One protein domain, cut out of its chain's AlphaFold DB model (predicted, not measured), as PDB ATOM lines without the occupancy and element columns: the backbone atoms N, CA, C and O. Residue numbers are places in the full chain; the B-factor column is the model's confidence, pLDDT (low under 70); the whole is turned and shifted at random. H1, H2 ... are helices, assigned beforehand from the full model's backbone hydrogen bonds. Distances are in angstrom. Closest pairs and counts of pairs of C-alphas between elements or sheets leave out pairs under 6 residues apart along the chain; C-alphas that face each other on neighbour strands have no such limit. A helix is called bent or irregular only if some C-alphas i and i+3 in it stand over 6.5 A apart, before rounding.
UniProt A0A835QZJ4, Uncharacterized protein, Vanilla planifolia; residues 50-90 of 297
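Overview. This is residues 50 to 90 of the 297 residues of an uncharacterized protein of Vanilla planifolia (UniProt A0A835QZJ4). This is one long, nearly straight helix, H1, which makes most of the length of a thin rod, with a short unnamed stretch and a small helix, H2, carrying the line on at its far end. Nothing folds back on H1, and the printed part has no packed core: residues 50 to 90 stand free. The printed part has 41 residues with two named helices, H1 then H2, and no named strand; the class is all helix. The whole is extended, with a radius of gyration of the C-alphas of 17.7 A, and the C-alphas span 59 by 9 by 8 A.

Along the chain. Find C-alpha 50 at (70.839, 6.221, 0.747), where H1 begins; it takes in residues 50 to 79. Follow x as it falls along this helix to C-alpha 79 at (30.943, 10.117, -10.189), 41.6 A from C-alpha 50. Past residues 80 to 84, look for H2, residues 85 to 90, which ends at C-alpha 90 at (14.980, 7.785, -18.316); its first and last C-alphas are 8.5 A apart.

Arrangement. Start from H1, the longest helix, with 30 residues; it is not bent, and neither is H2. From its last residue, Thr 79, a tight link of 5 residues takes you to Ala 85, the first of H2. H1 and H2 are apart, with no C-alpha of the one within 8 A of the other. Look at the backbone O and N atoms: in H1 and H2 every O i to N i+4 pair is within hydrogen-bond range.

Size, cuts and confidence. The two C-alphas farthest apart are those of Glu 50 and Thr 90, the first and last printed residues, at 59.0 A. The printed part has no cut, and its one link between named elements is tight. Read the B-factor column for the model's confidence: the mean pLDDT of the printed part is 78.3, with 88 for H1 and 51 for H2, and residues 77 to 90 are under 70.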
ATOM      1  N   GLU A  50      72.014   5.872  -0.051       82.75
ATOM      2  CA  GLU A  50      70.839   6.221   0.747       82.75
ATOM      3  C   GLU A  50      70.257   7.586   0.349       82.75
ATOM      4  O   GLU A  50      69.029   7.742   0.298       82.75
ATOM      5  N   ARG A  51      71.107   8.553  -0.020       82.44
ATOM      6  CA  ARG A  51      70.662   9.843  -0.577       82.44
ATOM      7  C   ARG A  51      69.969   9.665  -1.919       82.44
ATOM      8  O   ARG A  51      68.854  10.166  -2.085       82.44
ATOM      9  N   ASP A  52      70.551   8.873  -2.812       85.12
ATOM     10  CA  ASP A  52      69.928   8.535  -4.093       85.12
ATOM     11  C   ASP A  52      68.602   7.797  -3.889       85.12
ATOM     12  O   ASP A  52      67.600   8.107  -4.537       85.12
ATOM     13  N   ALA A  53      68.547   6.862  -2.937       88.19
ATOM     14  CA  ALA A  53      67.309   6.177  -2.589       88.19
ATOM     15  C   ALA A  53      66.247   7.151  -2.054       88.19
ATOM     16  O   ALA A  53      65.066   7.010  -2.370       88.19
ATOM     17  N   ASN A  54      66.630   8.158  -1.268       87.56
ATOM     18  CA  ASN A  54      65.703   9.176  -0.780       87.56
ATOM     19  C   ASN A  54      65.176  10.066  -1.916       87.56
ATOM     20  O   ASN A  54      63.974  10.322  -1.988       87.56
ATOM     21  N   ILE A  55      66.040  10.491  -2.840       91.81
ATOM     22  CA  ILE A  55      65.641  11.274  -4.020       91.81
ATOM     23  C   ILE A  55      64.678  10.460  -4.892       91.81
ATOM     24  O   ILE A  55      63.605  10.953  -5.239       91.81
ATOM     25  N   ARG A  56      64.986   9.185  -5.155       89.31
ATOM     26  CA  ARG A  56      64.098   8.274  -5.899       89.31
ATOM     27  C   ARG A  56      62.736   8.125  -5.224       89.31
ATOM     28  O   ARG A  56      61.713   8.292  -5.881       89.31
ATOM     29  N   ARG A  57      62.701   7.911  -3.903       92.69
ATOM     30  CA  ARG A  57      61.441   7.833  -3.139       92.69
ATOM     31  C   ARG A  57      60.627   9.125  -3.228       92.69
ATOM     32  O   ARG A  57      59.406   9.049  -3.340       92.69
ATOM     33  N   LYS A  58      61.271  10.298  -3.202       94.81
ATOM     34  CA  LYS A  58      60.591  11.594  -3.372       94.81
ATOM     35  C   LYS A  58      59.967  11.720  -4.760       94.81
ATOM     36  O   LYS A  58      58.791  12.062  -4.856       94.81
ATOM     37  N   VAL A  59      60.718  11.397  -5.812       96.44
ATOM     38  CA  VAL A  59      60.221  11.433  -7.197       96.44
ATOM     39  C   VAL A  59      59.043  10.474  -7.372       96.44
ATOM     40  O   VAL A  59      57.987  10.872  -7.861       96.44
ATOM     41  N   GLU A  60      59.159   9.235  -6.891       95.38
ATOM     42  CA  GLU A  60      58.064   8.262  -6.945       95.38
ATOM     43  C   GLU A  60      56.825   8.709  -6.158       95.38
ATOM     44  O   GLU A  60      55.697   8.495  -6.608       95.38
ATOM     45  N   ALA A  61      57.008   9.317  -4.983       95.50
ATOM     46  CA  ALA A  61      55.907   9.833  -4.173       95.50
ATOM     47  C   ALA A  61      55.154  10.955  -4.901       95.50
ATOM     48  O   ALA A  61      53.922  10.990  -4.877       95.50
ATOM     49  N   ILE A  62      55.884  11.830  -5.588       94.56
ATOM     50  CA  ILE A  62      55.314  12.907  -6.394       94.56
ATOM     51  C   ILE A  62      54.548  12.334  -7.596       94.56
ATOM     52  O   ILE A  62      53.379  12.662  -7.770       94.56
ATOM     53  N   ILE A  63      55.132  11.403  -8.358       96.62
ATOM     54  CA  ILE A  63      54.451  10.753  -9.496       96.62
ATOM     55  C   ILE A  63      53.152  10.069  -9.045       96.62
ATOM     56  O   ILE A  63      52.119  10.163  -9.711       96.62
ATOM     57  N   LYS A  64      53.174   9.395  -7.890       97.06
ATOM     58  CA  LYS A  64      51.976   8.773  -7.308       97.06
ATOM     59  C   LYS A  64      50.920   9.812  -6.940       97.06
ATOM     60  O   LYS A  64      49.743   9.574  -7.200       97.06
ATOM     61  N   ARG A  65      51.323  10.951  -6.368       97.56
ATOM     62  CA  ARG A  65      50.419  12.067  -6.061       97.56
ATOM     63  C   ARG A  65      49.778  12.627  -7.329       97.56
ATOM     64  O   ARG A  65      48.557  12.752  -7.352       97.56
ATOM     65  N   GLU A  66      50.563  12.911  -8.364       94.69
ATOM     66  CA  GLU A  66      50.061  13.430  -9.646       94.69
ATOM     67  C   GLU A  66      49.061  12.457 -10.280       94.69
ATOM     68  O   GLU A  66      47.942  12.832 -10.634       94.69
ATOM     69  N   ARG A  67      49.395  11.160 -10.308       96.88
ATOM     70  CA  ARG A  67      48.490  10.119 -10.814       96.88
ATOM     71  C   ARG A  67      47.201  10.020  -9.999       96.88
ATOM     72  O   ARG A  67      46.129   9.843 -10.575       96.88
ATOM     73  N   ALA A  68      47.291  10.118  -8.675       95.50
ATOM     74  CA  ALA A  68      46.127  10.081  -7.797       95.50
ATOM     75  C   ALA A  68      45.235  11.317  -7.975       95.50
ATOM     76  O   ALA A  68      44.016  11.174  -7.985       95.50
ATOM     77  N   LEU A  69      45.815  12.506  -8.160       95.38
ATOM     78  CA  LEU A  69      45.071  13.738  -8.433       95.38
ATOM     79  C   LEU A  69      44.365  13.682  -9.792       95.38
ATOM     80  O   LEU A  69      43.172  13.974  -9.861       95.38
ATOM     81  N   ALA A  70      45.054  13.228 -10.843       93.12
ATOM     82  CA  ALA A  70      44.452  13.020 -12.160       93.12
ATOM     83  C   ALA A  70      43.293  12.010 -12.097       93.12
ATOM     84  O   ALA A  70      42.216  12.248 -12.652       93.12
ATOM     85  N   TYR A  71      43.483  10.909 -11.361       93.81
ATOM     86  CA  TYR A  71      42.430   9.924 -11.138       93.81
ATOM     87  C   TYR A  71      41.265  10.509 -10.339       93.81
ATOM     88  O   TYR A  71      40.124  10.322 -10.736       93.81
ATOM     89  N   ALA A  72      41.517  11.251  -9.259       91.06
ATOM     90  CA  ALA A  72      40.472  11.874  -8.454       91.06
ATOM     91  C   ALA A  72      39.643  12.872  -9.272       91.06
ATOM     92  O   ALA A  72      38.422  12.847  -9.184       91.06
ATOM     93  N   HIS A  73      40.279  13.699 -10.105       84.81
ATOM     94  CA  HIS A  73      39.584  14.661 -10.960       84.81
ATOM     95  C   HIS A  73      38.737  13.971 -12.043       84.81
ATOM     96  O   HIS A  73      37.557  14.277 -12.210       84.81
ATOM     97  N   SER A  74      39.300  12.976 -12.738       84.50
ATOM     98  CA  SER A  74      38.548  12.173 -13.714       84.50
ATOM     99  C   SER A  74      37.404  11.403 -13.051       84.50
ATOM    100  O   SER A  74      36.280  11.365 -13.551       84.50
ATOM    101  N   HIS A  75      37.661  10.831 -11.878       76.62
ATOM    102  CA  HIS A  75      36.671  10.086 -11.124       76.62
ATOM    103  C   HIS A  75      35.582  11.000 -10.562       76.62
ATOM    104  O   HIS A  75      34.429  10.592 -10.545       76.62
ATOM    105  N   GLN A  76      35.882  12.242 -10.171       76.62
ATOM    106  CA  GLN A  76      34.866  13.246  -9.836       76.62
ATOM    107  C   GLN A  76      33.955  13.514 -11.035       76.62
ATOM    108  O   GLN A  76      32.740  13.444 -10.893       76.62
ATOM    109  N   LEU A  77      34.506  13.716 -12.233       67.81
ATOM    110  CA  LEU A  77      33.699  13.918 -13.441       67.81
ATOM    111  C   LEU A  77      32.767  12.722 -13.728       67.81
ATOM    112  O   LEU A  77      31.591  12.909 -14.045       67.81
ATOM    113  N   LEU A  78      33.269  11.498 -13.543       62.44
ATOM    114  CA  LEU A  78      32.511  10.259 -13.749       62.44
ATOM    115  C   LEU A  78      31.528   9.936 -12.605       62.44
ATOM    116  O   LEU A  78      30.495   9.318 -12.837       62.44
ATOM    117  N   THR A  79      31.806  10.358 -11.368       55.44
ATOM    118  CA  THR A  79      30.943  10.117 -10.189       55.44
ATOM    119  C   THR A  79      29.933  11.228  -9.925       55.44
ATOM    120  O   THR A  79      28.930  10.985  -9.256       55.44
ATOM    121  N   VAL A  80      30.109  12.406 -10.524       54.62
ATOM    122  CA  VAL A  80      29.048  13.420 -10.653       54.62
ATOM    123  C   VAL A  80      27.988  12.972 -11.683       54.62
ATOM    124  O   VAL A  80      26.877  13.500 -11.694       54.62
ATOM    125  N   THR A  81      28.264  11.932 -12.487       56.88
ATOM    126  CA  THR A  81      27.365  11.397 -13.530       56.88
ATOM    127  C   THR A  81      27.087   9.876 -13.483       56.88
ATOM    128  O   THR A  81      27.159   9.202 -14.505       56.88
ATOM    129  N   PRO A  82      26.629   9.308 -12.348       53.59
ATOM    130  CA  PRO A  82      25.804   8.096 -12.426       53.59
ATOM    131  C   PRO A  82      24.460   8.219 -11.703       53.59
ATOM    132  O   PRO A  82      23.528   7.499 -12.044       53.59
ATOM    133  N   LYS A  83      24.280   9.162 -10.769       48.84
ATOM    134  CA  LYS A  83      22.971   9.349 -10.108       48.84
ATOM    135  C   LYS A  83      22.021  10.246 -10.907       48.84
ATOM    136  O   LYS A  83      20.810  10.069 -10.846       48.84
ATOM    137  N   THR A  84      22.576  11.136 -11.721       51.28
ATOM    138  CA  THR A  84      21.859  11.933 -12.723       51.28
ATOM    139  C   THR A  84      21.860  11.274 -14.095       51.28
ATOM    140  O   THR A  84      20.928  11.512 -14.839       51.28
ATOM    141  N   ALA A  85      22.823  10.406 -14.431       50.50
ATOM    142  CA  ALA A  85      22.847   9.712 -15.723       50.50
ATOM    143  C   ALA A  85      21.790   8.601 -15.822       50.50
ATOM    144  O   ALA A  85      21.171   8.463 -16.866       50.50
ATOM    145  N   HIS A  86      21.496   7.864 -14.743       53.06
ATOM    146  CA  HIS A  86      20.361   6.930 -14.739       53.06
ATOM    147  C   HIS A  86      19.000   7.650 -14.748       53.06
ATOM    148  O   HIS A  86      18.057   7.136 -15.338       53.06
ATOM    149  N   SER A  87      18.918   8.860 -14.177       49.12
ATOM    150  CA  SER A  87      17.748   9.746 -14.303       49.12
ATOM    151  C   SER A  87      17.657  10.390 -15.692       49.12
ATOM    152  O   SER A  87      16.563  10.549 -16.226       49.12
ATOM    153  N   ALA A  88      18.793  10.729 -16.302       49.06
ATOM    154  CA  ALA A  88      18.881  11.295 -17.639       49.06
ATOM    155  C   ALA A  88      18.636  10.233 -18.712       49.06
ATOM    156  O   ALA A  88      18.040  10.559 -19.716       49.06
ATOM    157  N   LEU A  89      18.993   8.961 -18.498       52.66
ATOM    158  CA  LEU A  89      18.667   7.864 -19.417       52.66
ATOM    159  C   LEU A  89      17.155   7.566 -19.444       52.66
ATOM    160  O   LEU A  89      16.618   7.108 -20.449       52.66
ATOM    161  N   THR A  90      16.449   7.832 -18.342       52.84
ATOM    162  CA  THR A  90      14.980   7.785 -18.316       52.84
ATOM    163  C   THR A  90      14.334   9.058 -18.880       52.84
ATOM    164  O   THR A  90      13.218   8.983 -19.388       52.84
TER     165      THR A  90